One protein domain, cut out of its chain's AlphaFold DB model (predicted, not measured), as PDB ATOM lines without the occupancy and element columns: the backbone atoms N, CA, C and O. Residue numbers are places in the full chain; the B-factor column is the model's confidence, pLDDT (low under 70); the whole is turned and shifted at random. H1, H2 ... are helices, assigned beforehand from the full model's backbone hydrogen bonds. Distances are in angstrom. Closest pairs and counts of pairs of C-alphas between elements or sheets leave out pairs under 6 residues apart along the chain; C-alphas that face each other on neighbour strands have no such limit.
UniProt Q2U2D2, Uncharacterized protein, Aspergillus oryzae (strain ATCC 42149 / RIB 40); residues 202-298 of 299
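What this domain is: This is residues 202 to 298 of the 299 residues of an uncharacterized protein of Aspergillus oryzae (strain ATCC 42149 / RIB 40) (UniProt Q2U2D2). Three helices make a loose, elongated triangle, each pair meeting over part of its length, and the long loop 222 to 246 extends past the corner of H1 and H2. The printed part has 97 residues, with H1, H2, H3 in order and no named strand: all helix. It is loose, with a radius of gyration of the C-alphas of 15.9 A and spans of 48 by 28 by 18 A.

How they stand to each other: Start at H1, residues 206 to 221; its residues 217 to 221 touch 247 to 254 of H2, residues 247 to 267, closest at C-alphas 220 and 251, 5.4 A. This hairpin has a shallow tilt of 27 degrees, opposite ways. Next, H2 and H3, residues 272 to 288, form a hairpin, opposite ways at 33 degrees, a shallow tilt only just short of steep; C-alphas 266 and 275 are closest, 5.6 A. Then find H3 touching H1, closest at C-alphas 285 and 206, 4.4 A, at a steep tilt of 59 degrees, the same way. In H1, H2 and H3 every O i to N i+4 pair is within hydrogen-bond range.

Where its parts are: Find C-alpha 206 at (-6.957, 35.484, 4.893), where H1 begins its 22.2 A. H2 runs 30.1 A; H3 runs 24.6 A to C-alpha 288 at (-3.088, 31.518, 10.136).

The domain as a whole: The printed part has no cut. H1 to H2 is a long link, H2 to H3 a tight one. Look for pLDDT under 70 at residues 236 to 244 and 289 to 298.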
ATOM      1  N   LEU A 202     -12.086  42.830   1.975       89.62
ATOM      2  CA  LEU A 202     -12.926  41.623   1.934       89.62
ATOM      3  C   LEU A 202     -12.649  40.682   0.746       89.62
ATOM      4  O   LEU A 202     -13.091  39.538   0.787       89.62
ATOM      5  N   ASP A 203     -11.953  41.147  -0.296       89.44
ATOM      6  CA  ASP A 203     -11.599  40.327  -1.464       89.44
ATOM      7  C   ASP A 203     -10.240  39.618  -1.284       89.44
ATOM      8  O   ASP A 203      -9.820  38.861  -2.163       89.44
ATOM      9  N   LEU A 204      -9.529  39.884  -0.182       90.56
ATOM     10  CA  LEU A 204      -8.249  39.256   0.131       90.56
ATOM     11  C   LEU A 204      -8.449  37.866   0.731       90.56
ATOM     12  O   LEU A 204      -9.329  37.647   1.563       90.56
ATOM     13  N   ASP A 205      -7.571  36.938   0.352       91.88
ATOM     14  CA  ASP A 205      -7.461  35.661   1.049       91.88
ATOM     15  C   ASP A 205      -6.879  35.894   2.460       91.88
ATOM     16  O   ASP A 205      -5.865  36.598   2.573       91.88
ATOM     17  N   PRO A 206      -7.461  35.312   3.529       91.81
ATOM     18  CA  PRO A 206      -6.957  35.484   4.893       91.81
ATOM     19  C   PRO A 206      -5.474  35.111   5.041       91.81
ATOM     20  O   PRO A 206      -4.736  35.773   5.769       91.81
ATOM     21  N   THR A 207      -5.011  34.094   4.305       91.56
ATOM     22  CA  THR A 207      -3.610  33.652   4.314       91.56
ATOM     23  C   THR A 207      -2.698  34.705   3.704       91.56
ATOM     24  O   THR A 207      -1.604  34.950   4.211       91.56
ATOM     25  N   GLU A 208      -3.115  35.331   2.603       91.06
ATOM     26  CA  GLU A 208      -2.303  36.363   1.961       91.06
ATOM     27  C   GLU A 208      -2.273  37.642   2.793       91.06
ATOM     28  O   GLU A 208      -1.211  38.241   2.942       91.06
ATOM     29  N   LEU A 209      -3.401  38.014   3.406       90.88
ATOM     30  CA  LEU A 209      -3.447  39.122   4.356       90.88
ATOM     31  C   LEU A 209      -2.447  38.901   5.501       90.88
ATOM     32  O   LEU A 209      -1.623  39.777   5.766       90.88
ATOM     33  N   ALA A 210      -2.448  37.709   6.107       90.81
ATOM     34  CA  ALA A 210      -1.507  37.344   7.165       90.81
ATOM     35  C   ALA A 210      -0.041  37.405   6.698       90.81
ATOM     36  O   ALA A 210       0.809  37.971   7.388       90.81
ATOM     37  N   ARG A 211       0.271  36.879   5.503       90.19
ATOM     38  CA  ARG A 211       1.629  36.928   4.928       90.19
ATOM     39  C   ARG A 211       2.123  38.355   4.734       90.19
ATOM     40  O   ARG A 211       3.252  38.661   5.111       90.19
ATOM     41  N   GLN A 212       1.296  39.219   4.150       90.81
ATOM     42  CA  GLN A 212       1.692  40.598   3.868       90.81
ATOM     43  C   GLN A 212       1.860  41.407   5.159       90.81
ATOM     44  O   GLN A 212       2.857  42.115   5.290       90.81
ATOM     45  N   LEU A 213       0.961  41.250   6.139       89.94
ATOM     46  CA  LEU A 213       1.123  41.859   7.466       89.94
ATOM     47  C   LEU A 213       2.417  41.388   8.139       89.94
ATOM     48  O   LEU A 213       3.217  42.221   8.558       89.94
ATOM     49  N   THR A 214       2.694  40.082   8.120       89.31
ATOM     50  CA  THR A 214       3.929  39.513   8.688       89.31
ATOM     51  C   THR A 214       5.184  40.096   8.034       89.31
ATOM     52  O   THR A 214       6.150  40.415   8.721       89.31
ATOM     53  N   ILE A 215       5.197  40.270   6.708       88.31
ATOM     54  CA  ILE A 215       6.331  40.882   5.995       88.31
ATOM     55  C   ILE A 215       6.523  42.341   6.427       88.31
ATOM     56  O   ILE A 215       7.656  42.782   6.636       88.31
ATOM     57  N   ILE A 216       5.435  43.106   6.550       90.88
ATOM     58  CA  ILE A 216       5.487  44.509   6.976       90.88
ATOM     59  C   ILE A 216       5.997  44.612   8.422       90.88
ATOM     60  O   ILE A 216       6.933  45.372   8.681       90.88
ATOM     61  N   GLU A 217       5.451  43.815   9.338       88.88
ATOM     62  CA  GLU A 217       5.871  43.757  10.742       88.88
ATOM     63  C   GLU A 217       7.333  43.317  10.874       88.88
ATOM     64  O   GLU A 217       8.119  43.968  11.566       88.88
ATOM     65  N   PHE A 218       7.751  42.287  10.130       88.25
ATOM     66  CA  PHE A 218       9.147  41.853  10.090       88.25
ATOM     67  C   PHE A 218      10.076  42.971   9.612       88.25
ATOM     68  O   PHE A 218      11.153  43.151  10.174       88.25
ATOM     69  N   ASN A 219       9.674  43.762   8.613       88.50
ATOM     70  CA  ASN A 219      10.470  44.900   8.149       88.50
ATOM     71  C   ASN A 219      10.615  45.990   9.220       88.50
ATOM     72  O   ASN A 219      11.662  46.638   9.281       88.50
ATOM     73  N   HIS A 220       9.598  46.204  10.059       88.31
ATOM     74  CA  HIS A 220       9.712  47.084  11.221       88.31
ATOM     75  C   HIS A 220      10.659  46.495  12.272       88.31
ATOM     76  O   HIS A 220      11.589  47.182  12.699       88.31
ATOM     77  N   HIS A 221      10.490  45.218  12.616       86.75
ATOM     78  CA  HIS A 221      11.327  44.513  13.585       86.75
ATOM     79  C   HIS A 221      12.807  44.463  13.164       86.75
ATOM     80  O   HIS A 221      13.693  44.799  13.942       86.75
ATOM     81  N   ALA A 222      13.096  44.120  11.906       85.56
ATOM     82  CA  ALA A 222      14.454  43.993  11.375       85.56
ATOM     83  C   ALA A 222      15.231  45.322  11.330       85.56
ATOM     84  O   ALA A 222      16.454  45.316  11.201       85.56
ATOM     85  N   ARG A 223      14.537  46.464  11.426       84.38
ATOM     86  CA  ARG A 223      15.161  47.792  11.515       84.38
ATOM     87  C   ARG A 223      15.571  48.168  12.938       84.38
ATOM     88  O   ARG A 223      16.322  49.128  13.088       84.38
ATOM     89  N   ILE A 224      15.096  47.453  13.960       86.50
ATOM     90  CA  ILE A 224      15.452  47.725  15.354       86.50
ATOM     91  C   ILE A 224      16.937  47.434  15.550       86.50
ATOM     92  O   ILE A 224      17.409  46.312  15.363       86.50
ATOM     93  N   ARG A 225      17.684  48.459  15.954       81.94
ATOM     94  CA  ARG A 225      19.113  48.332  16.238       81.94
ATOM     95  C   ARG A 225      19.342  47.987  17.714       81.94
ATOM     96  O   ARG A 225      18.673  48.557  18.576       81.94
ATOM     97  N   PRO A 226      20.333  47.136  18.057       82.56
ATOM     98  CA  PRO A 226      20.611  46.776  19.451       82.56
ATOM     99  C   PRO A 226      20.840  47.984  20.366       82.56
ATOM    100  O   PRO A 226      20.403  47.987  21.514       82.56
ATOM    101  N   ASN A 227      21.465  49.048  19.848       80.69
ATOM    102  CA  ASN A 227      21.729  50.277  20.597       80.69
ATOM    103  C   ASN A 227      20.462  51.025  21.041       80.69
ATOM    104  O   ASN A 227      20.558  51.847  21.956       80.69
ATOM    105  N   GLU A 228      19.313  50.777  20.408       84.12
ATOM    106  CA  GLU A 228      18.006  51.325  20.781       84.12
ATOM    107  C   GLU A 228      17.429  50.604  21.996       84.12
ATOM    108  O   GLU A 228      16.770  51.236  22.817       84.12
ATOM    109  N   CYS A 229      17.739  49.313  22.148       85.75
ATOM    110  CA  CYS A 229      17.336  48.478  23.279       85.75
ATOM    111  C   CYS A 229      18.190  48.721  24.539       85.75
ATOM    112  O   CYS A 229      17.892  48.199  25.614       85.75
ATOM    113  N   LEU A 230      19.232  49.549  24.447       85.12
ATOM    114  CA  LEU A 230      20.064  49.926  25.586       85.12
ATOM    115  C   LEU A 230      19.498  51.150  26.307       85.12
ATOM    116  O   LEU A 230      18.980  52.078  25.687       85.12
ATOM    117  N   SER A 231      19.668  51.196  27.632       80.69
ATOM    118  CA  SER A 231      19.347  52.368  28.470       80.69
ATOM    119  C   SER A 231      17.918  52.910  28.309       80.69
ATOM    120  O   SER A 231      17.681  54.107  28.483       80.69
ATOM    121  N   GLN A 232      16.971  52.041  27.940       79.81
ATOM    122  CA  GLN A 232      15.565  52.392  27.723       79.81
ATOM    123  C   GLN A 232      15.377  53.591  26.774       79.81
ATOM    124  O   GLN A 232      14.488  54.416  26.985       79.81
ATOM    125  N   LYS A 233      16.213  53.720  25.727       77.94
ATOM    126  CA  LYS A 233      16.163  54.869  24.800       77.94
ATOM    127  C   LYS A 233      14.782  55.068  24.172       77.94
ATOM    128  O   LYS A 233      14.382  56.213  23.986       77.94
ATOM    129  N   TRP A 234      14.028  53.994  23.926       76.56
ATOM    130  CA  TRP A 234      12.662  54.072  23.394       76.56
ATOM    131  C   TRP A 234      11.685  54.818  24.319       76.56
ATOM    132  O   TRP A 234      10.761  55.457  23.828       76.56
ATOM    133  N   LYS A 235      11.919  54.827  25.641       77.56
ATOM    134  CA  LYS A 235      11.093  55.576  26.605       77.56
ATOM    135  C   LYS A 235      11.416  57.070  26.655       77.56
ATOM    136  O   LYS A 235      10.618  57.852  27.169       77.56
ATOM    137  N   LYS A 236      12.585  57.494  26.162       68.94
ATOM    138  CA  LYS A 236      12.990  58.904  26.187       68.94
ATOM    139  C   LYS A 236      12.225  59.660  25.097       68.94
ATOM    140  O   LYS A 236      12.576  59.610  23.918       68.94
ATOM    141  N   ARG A 237      11.155  60.356  25.492       56.78
ATOM    142  CA  ARG A 237      10.335  61.180  24.594       56.78
ATOM    143  C   ARG A 237      11.173  62.357  24.091       56.78
ATOM    144  O   ARG A 237      11.537  63.234  24.870       56.78
ATOM    145  N   ARG A 238      11.471  62.401  22.789       58.44
ATOM    146  CA  ARG A 238      11.952  63.639  22.162       58.44
ATOM    147  C   ARG A 238      10.776  64.612  22.146       58.44
ATOM    148  O   ARG A 238       9.753  64.337  21.523       58.44
ATOM    149  N   SER A 239      10.899  65.701  22.899       53.41
ATOM    150  CA  SER A 239       9.926  66.789  22.882       53.41
ATOM    151  C   SER A 239       9.794  67.283  21.436       53.41
ATOM    152  O   SER A 239      10.791  67.684  20.846       53.41
ATOM    153  N   ASN A 240       8.578  67.248  20.887       54.94
ATOM    154  CA  ASN A 240       8.146  67.974  19.680       54.94
ATOM    155  C   ASN A 240       8.304  67.303  18.296       54.94
ATOM    156  O   ASN A 240       8.214  68.015  17.301       54.94
ATOM    157  N   SER A 241       8.453  65.977  18.177       56.62
ATOM    158  CA  SER A 241       8.359  65.305  16.861       56.62
ATOM    159  C   SER A 241       7.225  64.279  16.803       56.62
ATOM    160  O   SER A 241       7.043  63.499  17.736       56.62
ATOM    161  N   THR A 242       6.472  64.283  15.699       59.84
ATOM    162  CA  THR A 242       5.481  63.255  15.330       59.84
ATOM    163  C   THR A 242       6.125  61.980  14.780       59.84
ATOM    164  O   THR A 242       5.442  60.967  14.635       59.84
ATOM    165  N   GLU A 243       7.421  62.015  14.463       62.97
ATOM    166  CA  GLU A 243       8.165  60.864  13.953       62.97
ATOM    167  C   GLU A 243       8.644  59.950  15.097       62.97
ATOM    168  O   GLU A 243       9.056  60.448  16.154       62.97
ATOM    169  N   PRO A 244       8.644  58.615  14.905       62.22
ATOM    170  CA  PRO A 244       9.190  57.694  15.891       62.22
ATOM    171  C   PRO A 244      10.663  57.996  16.174       62.22
ATOM    172  O   PRO A 244      11.480  58.090  15.263       62.22
ATOM    173  N   SER A 245      11.029  58.111  17.451       71.88
ATOM    174  CA  SER A 245      12.410  58.434  17.835       71.88
ATOM    175  C   SER A 245      13.393  57.263  17.704       71.88
ATOM    176  O   SER A 245      14.600  57.488  17.772       71.88
ATOM    177  N   THR A 246      12.893  56.035  17.537       83.75
ATOM    178  CA  THR A 246      13.659  54.786  17.390       83.75
ATOM    179  C   THR A 246      12.878  53.786  16.524       83.75
ATOM    180  O   THR A 246      11.662  53.925  16.366       83.75
ATOM    181  N   GLY A 247      13.545  52.754  16.000       86.31
ATOM    182  CA  GLY A 247      12.903  51.608  15.351       86.31
ATOM    183  C   GLY A 247      11.912  50.888  16.269       86.31
ATOM    184  O   GLY A 247      10.822  50.539  15.821       86.31
ATOM    185  N   VAL A 248      12.217  50.774  17.569       88.31
ATOM    186  CA  VAL A 248      11.264  50.249  18.576       88.31
ATOM    187  C   VAL A 248       9.972  51.075  18.598       88.31
ATOM    188  O   VAL A 248       8.877  50.526  18.524       88.31
ATOM    189  N   ASN A 249      10.081  52.406  18.640       88.06
ATOM    190  CA  ASN A 249       8.910  53.285  18.624       88.06
ATOM    191  C   ASN A 249       8.154  53.217  17.290       88.06
ATOM    192  O   ASN A 249       6.934  53.359  17.275       88.06
ATOM    193  N   ALA A 250       8.858  52.981  16.178       89.75
ATOM    194  CA  ALA A 250       8.231  52.796  14.874       89.75
ATOM    195  C   ALA A 250       7.406  51.502  14.824       89.75
ATOM    196  O   ALA A 250       6.301  51.521  14.286       89.75
ATOM    197  N   MET A 251       7.915  50.415  15.411       89.75
ATOM    198  CA  MET A 251       7.193  49.148  15.546       89.75
ATOM    199  C   MET A 251       5.953  49.311  16.433       89.75
ATOM    200  O   MET A 251       4.856  48.997  15.992       89.75
ATOM    201  N   ILE A 252       6.086  49.936  17.610       88.50
ATOM    202  CA  ILE A 252       4.942  50.223  18.501       88.50
ATOM    203  C   ILE A 252       3.872  51.065  17.788       88.50
ATOM    204  O   ILE A 252       2.677  50.781  17.871       88.50
ATOM    205  N   LEU A 253       4.285  52.120  17.076       90.25
ATOM    206  CA  LEU A 253       3.361  52.965  16.323       90.25
ATOM    207  C   LEU A 253       2.653  52.181  15.211       90.25
ATOM    208  O   LEU A 253       1.468  52.413  14.976       90.25
ATOM    209  N   HIS A 254       3.364  51.282  14.529       90.94
ATOM    210  CA  HIS A 254       2.787  50.414  13.510       90.94
ATOM    211  C   HIS A 254       1.702  49.507  14.101       90.94
ATOM    212  O   HIS A 254       0.584  49.530  13.591       90.94
ATOM    213  N   SER A 255       1.978  48.819  15.213       90.50
ATOM    214  CA  SER A 255       1.005  47.940  15.880       90.50
ATOM    215  C   SER A 255      -0.250  48.707  16.320       90.50
ATOM    216  O   SER A 255      -1.368  48.286  16.036       90.50
ATOM    217  N   ASN A 256      -0.089  49.906  16.897       90.81
ATOM    218  CA  ASN A 256      -1.225  50.765  17.264       90.81
ATOM    219  C   ASN A 256      -2.055  51.201  16.045       90.81
ATOM    220  O   ASN A 256      -3.285  51.221  16.092       90.81
ATOM    221  N   ARG A 257      -1.392  51.574  14.942       92.19
ATOM    222  CA  ARG A 257      -2.077  51.954  13.698       92.19
ATOM    223  C   ARG A 257      -2.821  50.776  13.087       92.19
ATOM    224  O   ARG A 257      -3.919  50.983  12.586       92.19
ATOM    225  N   LEU A 258      -2.246  49.577  13.134       91.75
ATOM    226  CA  LEU A 258      -2.885  48.367  12.633       91.75
ATOM    227  C   LEU A 258      -4.158  48.049  13.427       91.75
ATOM    228  O   LEU A 258      -5.210  47.886  12.817       91.75
ATOM    229  N   ALA A 259      -4.092  48.060  14.761       89.94
ATOM    230  CA  ALA A 259      -5.260  47.839  15.618       89.94
ATOM    231  C   ALA A 259      -6.382  48.858  15.342       89.94
ATOM    232  O   ALA A 259      -7.536  48.484  15.121       89.94
ATOM    233  N   ASN A 260      -6.037  50.150  15.261       92.88
ATOM    234  CA  ASN A 260      -7.003  51.200  14.926       92.88
ATOM    235  C   ASN A 260      -7.590  51.014  13.521       92.88
ATOM    236  O   ASN A 260      -8.797  51.145  13.344       92.88
ATOM    237  N   TYR A 261      -6.762  50.664  12.533       92.56
ATOM    238  CA  TYR A 261      -7.203  50.431  11.159       92.56
ATOM    239  C   TYR A 261      -8.188  49.258  11.057       92.56
ATOM    240  O   TYR A 261      -9.209  49.369  10.380       92.56
ATOM    241  N   VAL A 262      -7.929  48.154  11.767       92.38
ATOM    242  CA  VAL A 262      -8.867  47.022  11.863       92.38
ATOM    243  C   VAL A 262     -10.194  47.480  12.475       92.38
ATOM    244  O   VAL A 262     -11.257  47.201  11.913       92.38
ATOM    245  N   GLY A 263     -10.142  48.237  13.576       92.44
ATOM    246  CA  GLY A 263     -11.326  48.808  14.220       92.44
ATOM    247  C   GLY A 263     -12.141  49.701  13.280       92.44
ATOM    248  O   GLY A 263     -13.347  49.507  13.130       92.44
ATOM    249  N   GLU A 264     -11.487  50.632  12.587       95.12
ATOM    250  CA  GLU A 264     -12.117  51.521  11.606       95.12
ATOM    251  C   GLU A 264     -12.774  50.741  10.461       95.12
ATOM    252  O   GLU A 264     -13.922  51.018  10.113       95.12
ATOM    253  N   LEU A 265     -12.103  49.728   9.902       93.31
ATOM    254  CA  LEU A 265     -12.652  48.916   8.810       93.31
ATOM    255  C   LEU A 265     -13.916  48.152   9.209       93.31
ATOM    256  O   LEU A 265     -14.834  48.024   8.389       93.31
ATOM    257  N   VAL A 266     -13.964  47.638  10.441       94.31
ATOM    258  CA  VAL A 266     -15.135  46.944  10.991       94.31
ATOM    259  C   VAL A 266     -16.270  47.936  11.250       94.31
ATOM    260  O   VAL A 266     -17.406  47.686  10.836       94.31
ATOM    261  N   LEU A 267     -15.977  49.067  11.896       95.12
ATOM    262  CA  LEU A 267     -16.975  50.085  12.240       95.12
ATOM    263  C   LEU A 267     -17.544  50.801  11.009       95.12
ATOM    264  O   LEU A 267     -18.714  51.170  11.022       95.12
ATOM    265  N   ALA A 268     -16.769  50.921   9.930       95.31
ATOM    266  CA  ALA A 268     -17.209  51.492   8.659       95.31
ATOM    267  C   ALA A 268     -18.226  50.621   7.893       95.31
ATOM    268  O   ALA A 268     -18.755  51.055   6.871       95.31
ATOM    269  N   GLN A 269     -18.489  49.380   8.327       95.06
ATOM    270  CA  GLN A 269     -19.522  48.542   7.714       95.06
ATOM    271  C   GLN A 269     -20.891  48.812   8.355       95.06
ATOM    272  O   GLN A 269     -21.146  48.371   9.481       95.06
ATOM    273  N   ASP A 270     -21.793  49.465   7.620       95.12
ATOM    274  CA  ASP A 270     -23.167  49.741   8.074       95.12
ATOM    275  C   ASP A 270     -24.016  48.465   8.185       95.12
ATOM    276  O   ASP A 270     -24.765  48.261   9.139       95.12
ATOM    277  N   GLU A 271     -23.881  47.562   7.209       96.62
ATOM    278  CA  GLU A 271     -24.631  46.309   7.168       96.62
ATOM    279  C   GLU A 271     -24.041  45.272   8.135       96.62
ATOM    280  O   GLU A 271     -22.884  44.861   7.992       96.62
ATOM    281  N   LEU A 272     -24.873  44.742   9.042       95.69
ATOM    282  CA  LEU A 272     -24.474  43.716  10.017       95.69
ATOM    283  C   LEU A 272     -23.762  42.526   9.356       95.69
ATOM    284  O   LEU A 272     -22.720  42.078   9.830       95.69
ATOM    285  N   LYS A 273     -24.289  42.035   8.229       96.06
ATOM    286  CA  LYS A 273     -23.711  40.887   7.517       96.06
ATOM    287  C   LYS A 273     -22.296  41.180   7.004       96.06
ATOM    288  O   LYS A 273     -21.425  40.325   7.129       96.06
ATOM    289  N   LYS A 274     -22.047  42.382   6.467       94.94
ATOM    290  CA  LYS A 274     -20.710  42.800   6.005       94.94
ATOM    291  C   LYS A 274     -19.751  42.994   7.173       94.94
ATOM    292  O   LYS A 274     -18.602  42.573   7.080       94.94
ATOM    293  N   ARG A 275     -20.235  43.559   8.283       96.88
ATOM    294  CA  ARG A 275     -19.459  43.713   9.521       96.88
ATOM    295  C   ARG A 275     -18.977  42.364  10.059       96.88
ATOM    296  O   ARG A 275     -17.790  42.211  10.327       96.88
ATOM    297  N   VAL A 276     -19.866  41.369  10.131       96.88
ATOM    298  CA  VAL A 276     -19.514  39.995  10.536       96.88
ATOM    299  C   VAL A 276     -18.480  39.382   9.588       96.88
ATOM    300  O   VAL A 276     -17.517  38.779  10.055       96.88
ATOM    301  N   SER A 277     -18.631  39.560   8.271       95.81
ATOM    302  CA  SER A 277     -17.641  39.075   7.299       95.81
ATOM    303  C   SER A 277     -16.264  39.721   7.476       95.81
ATOM    304  O   SER A 277     -15.261  39.023   7.362       95.81
ATOM    305  N   MET A 278     -16.205  41.023   7.783       95.00
ATOM    306  CA  MET A 278     -14.944  41.730   8.036       95.00
ATOM    307  C   MET A 278     -14.242  41.194   9.286       95.00
ATOM    308  O   MET A 278     -13.058  40.878   9.234       95.00
ATOM    309  N   ILE A 279     -14.983  41.022  10.386       94.94
ATOM    310  CA  ILE A 279     -14.446  40.432  11.622       94.94
ATOM    311  C   ILE A 279     -13.923  39.020  11.343       94.94
ATOM    312  O   ILE A 279     -12.799  38.689  11.708       94.94
ATOM    313  N   LYS A 280     -14.711  38.200  10.639       95.06
ATOM    314  CA  LYS A 280     -14.327  36.827  10.302       95.06
ATOM    315  C   LYS A 280     -13.032  36.769   9.490       95.06
ATOM    316  O   LYS A 280     -12.208  35.906   9.768       95.06
ATOM    317  N   LEU A 281     -12.842  37.671   8.525       93.12
ATOM    318  CA  LEU A 281     -11.609  37.754   7.740       93.12
ATOM    319  C   LEU A 281     -10.383  37.993   8.633       93.12
ATOM    320  O   LEU A 281      -9.394  37.279   8.497       93.12
ATOM    321  N   PHE A 282     -10.448  38.963   9.551       92.62
ATOM    322  CA  PHE A 282      -9.326  39.268  10.444       92.62
ATOM    323  C   PHE A 282      -9.050  38.152  11.455       92.62
ATOM    324  O   PHE A 282      -7.889  37.812  11.658       92.62
ATOM    325  N   VAL A 283     -10.090  37.519  12.010       92.31
ATOM    326  CA  VAL A 283      -9.931  36.338  12.881       92.31
ATOM    327  C   VAL A 283      -9.248  35.196  12.124       92.31
ATOM    328  O   VAL A 283      -8.273  34.631  12.604       92.31
ATOM    329  N   GLN A 284      -9.687  34.907  10.894       92.62
ATOM    330  CA  GLN A 284      -9.062  33.875  10.061       92.62
ATOM    331  C   GLN A 284      -7.610  34.210   9.699       92.62
ATOM    332  O   GLN A 284      -6.769  33.316   9.654       92.62
ATOM    333  N   ALA A 285      -7.302  35.481   9.433       90.94
ATOM    334  CA  ALA A 285      -5.932  35.909   9.181       90.94
ATOM    335  C   ALA A 285      -5.053  35.739  10.435       90.94
ATOM    336  O   ALA A 285      -3.920  35.275  10.318       90.94
ATOM    337  N   ALA A 286      -5.579  36.046  11.625       87.75
ATOM    338  CA  ALA A 286      -4.878  35.863  12.896       87.75
ATOM    339  C   ALA A 286      -4.598  34.382  13.205       87.75
ATOM    340  O   ALA A 286      -3.471  34.044  13.566       87.75
ATOM    341  N   ASP A 287      -5.570  33.491  12.974       86.94
ATOM    342  CA  ASP A 287      -5.411  32.040  13.166       86.94
ATOM    343  C   ASP A 287      -4.287  31.457  12.293       86.94
ATOM    344  O   ASP A 287      -3.530  30.584  12.717       86.94
ATOM    345  N   VAL A 288      -4.149  31.951  11.059       84.88
ATOM    346  CA  VAL A 288      -3.088  31.518  10.136       84.88
ATOM    347  C   VAL A 288      -1.748  32.205  10.451       84.88
ATOM    348  O   VAL A 288      -0.684  31.650  10.176       84.88
ATOM    349  N   GLY A 289      -1.787  33.405  11.037       67.25
ATOM    350  CA  GLY A 289      -0.643  34.274  11.318       67.25
ATOM    351  C   GLY A 289       0.083  34.043  12.650       67.25
ATOM    352  O   GLY A 289       0.960  34.840  12.975       67.25
ATOM    353  N   LEU A 290      -0.224  32.974  13.400       52.56
ATOM    354  CA  LEU A 290       0.241  32.670  14.776       52.56
ATOM    355  C   LEU A 290       1.770  32.678  15.047       52.56
ATOM    356  O   LEU A 290       2.190  32.404  16.168       52.56
ATOM    357  N   VAL A 291       2.620  32.998  14.068       49.53
ATOM    358  CA  VAL A 291       4.075  33.162  14.252       49.53
ATOM    359  C   VAL A 291       4.492  34.640  14.383       49.53
ATOM    360  O   VAL A 291       5.620  34.907  14.793       49.53
ATOM    361  N   SER A 292       3.613  35.613  14.097       45.62
ATOM    362  CA  SER A 292       3.915  37.026  14.370       45.62
ATOM    363  C   SER A 292       3.473  37.409  15.784       45.62
ATOM    364  O   SER A 292       2.282  37.460  16.085       45.62
ATOM    365  N   LEU A 293       4.453  37.658  16.657       48.94
ATOM    366  CA  LEU A 293       4.295  37.901  18.098       48.94
ATOM    367  C   LEU A 293       3.336  39.054  18.471       48.94
ATOM    368  O   LEU A 293       2.856  39.073  19.603       48.94
ATOM    369  N   ASP A 294       3.002  39.955  17.541       47.88
ATOM    370  CA  ASP A 294       2.178  41.142  17.819       47.88
ATOM    371  C   ASP A 294       0.740  41.076  17.264       47.88
ATOM    372  O   ASP A 294      -0.161  41.716  17.818       47.88
ATOM    373  N   CYS A 295       0.482  40.284  16.215       40.44
ATOM    374  CA  CYS A 295      -0.848  40.199  15.593       40.44
ATOM    375  C   CYS A 295      -1.889  39.558  16.529       40.44
ATOM    376  O   CYS A 295      -3.042  39.975  16.547       40.44
ATOM    377  N   VAL A 296      -1.482  38.592  17.357       40.22
ATOM    378  CA  VAL A 296      -2.384  37.880  18.284       40.22
ATOM    379  C   VAL A 296      -2.811  38.756  19.467       40.22
ATOM    380  O   VAL A 296      -3.896  38.575  20.001       40.22
ATOM    381  N   CYS A 297      -1.985  39.726  19.873       38.84
ATOM    382  CA  CYS A 297      -2.319  40.633  20.978       38.84
ATOM    383  C   CYS A 297      -3.169  41.839  20.541       38.84
ATOM    384  O   CYS A 297      -3.630  42.590  21.397       38.84
ATOM    385  N   SER A 298      -3.332  42.050  19.230       38.81
ATOM    386  CA  SER A 298      -3.958  43.251  18.652       38.81
ATOM    387  C   SER A 298      -5.357  43.006  18.064       38.81
ATOM    388  O   SER A 298      -5.956  43.953  17.551       38.81
TER     389      SER A 298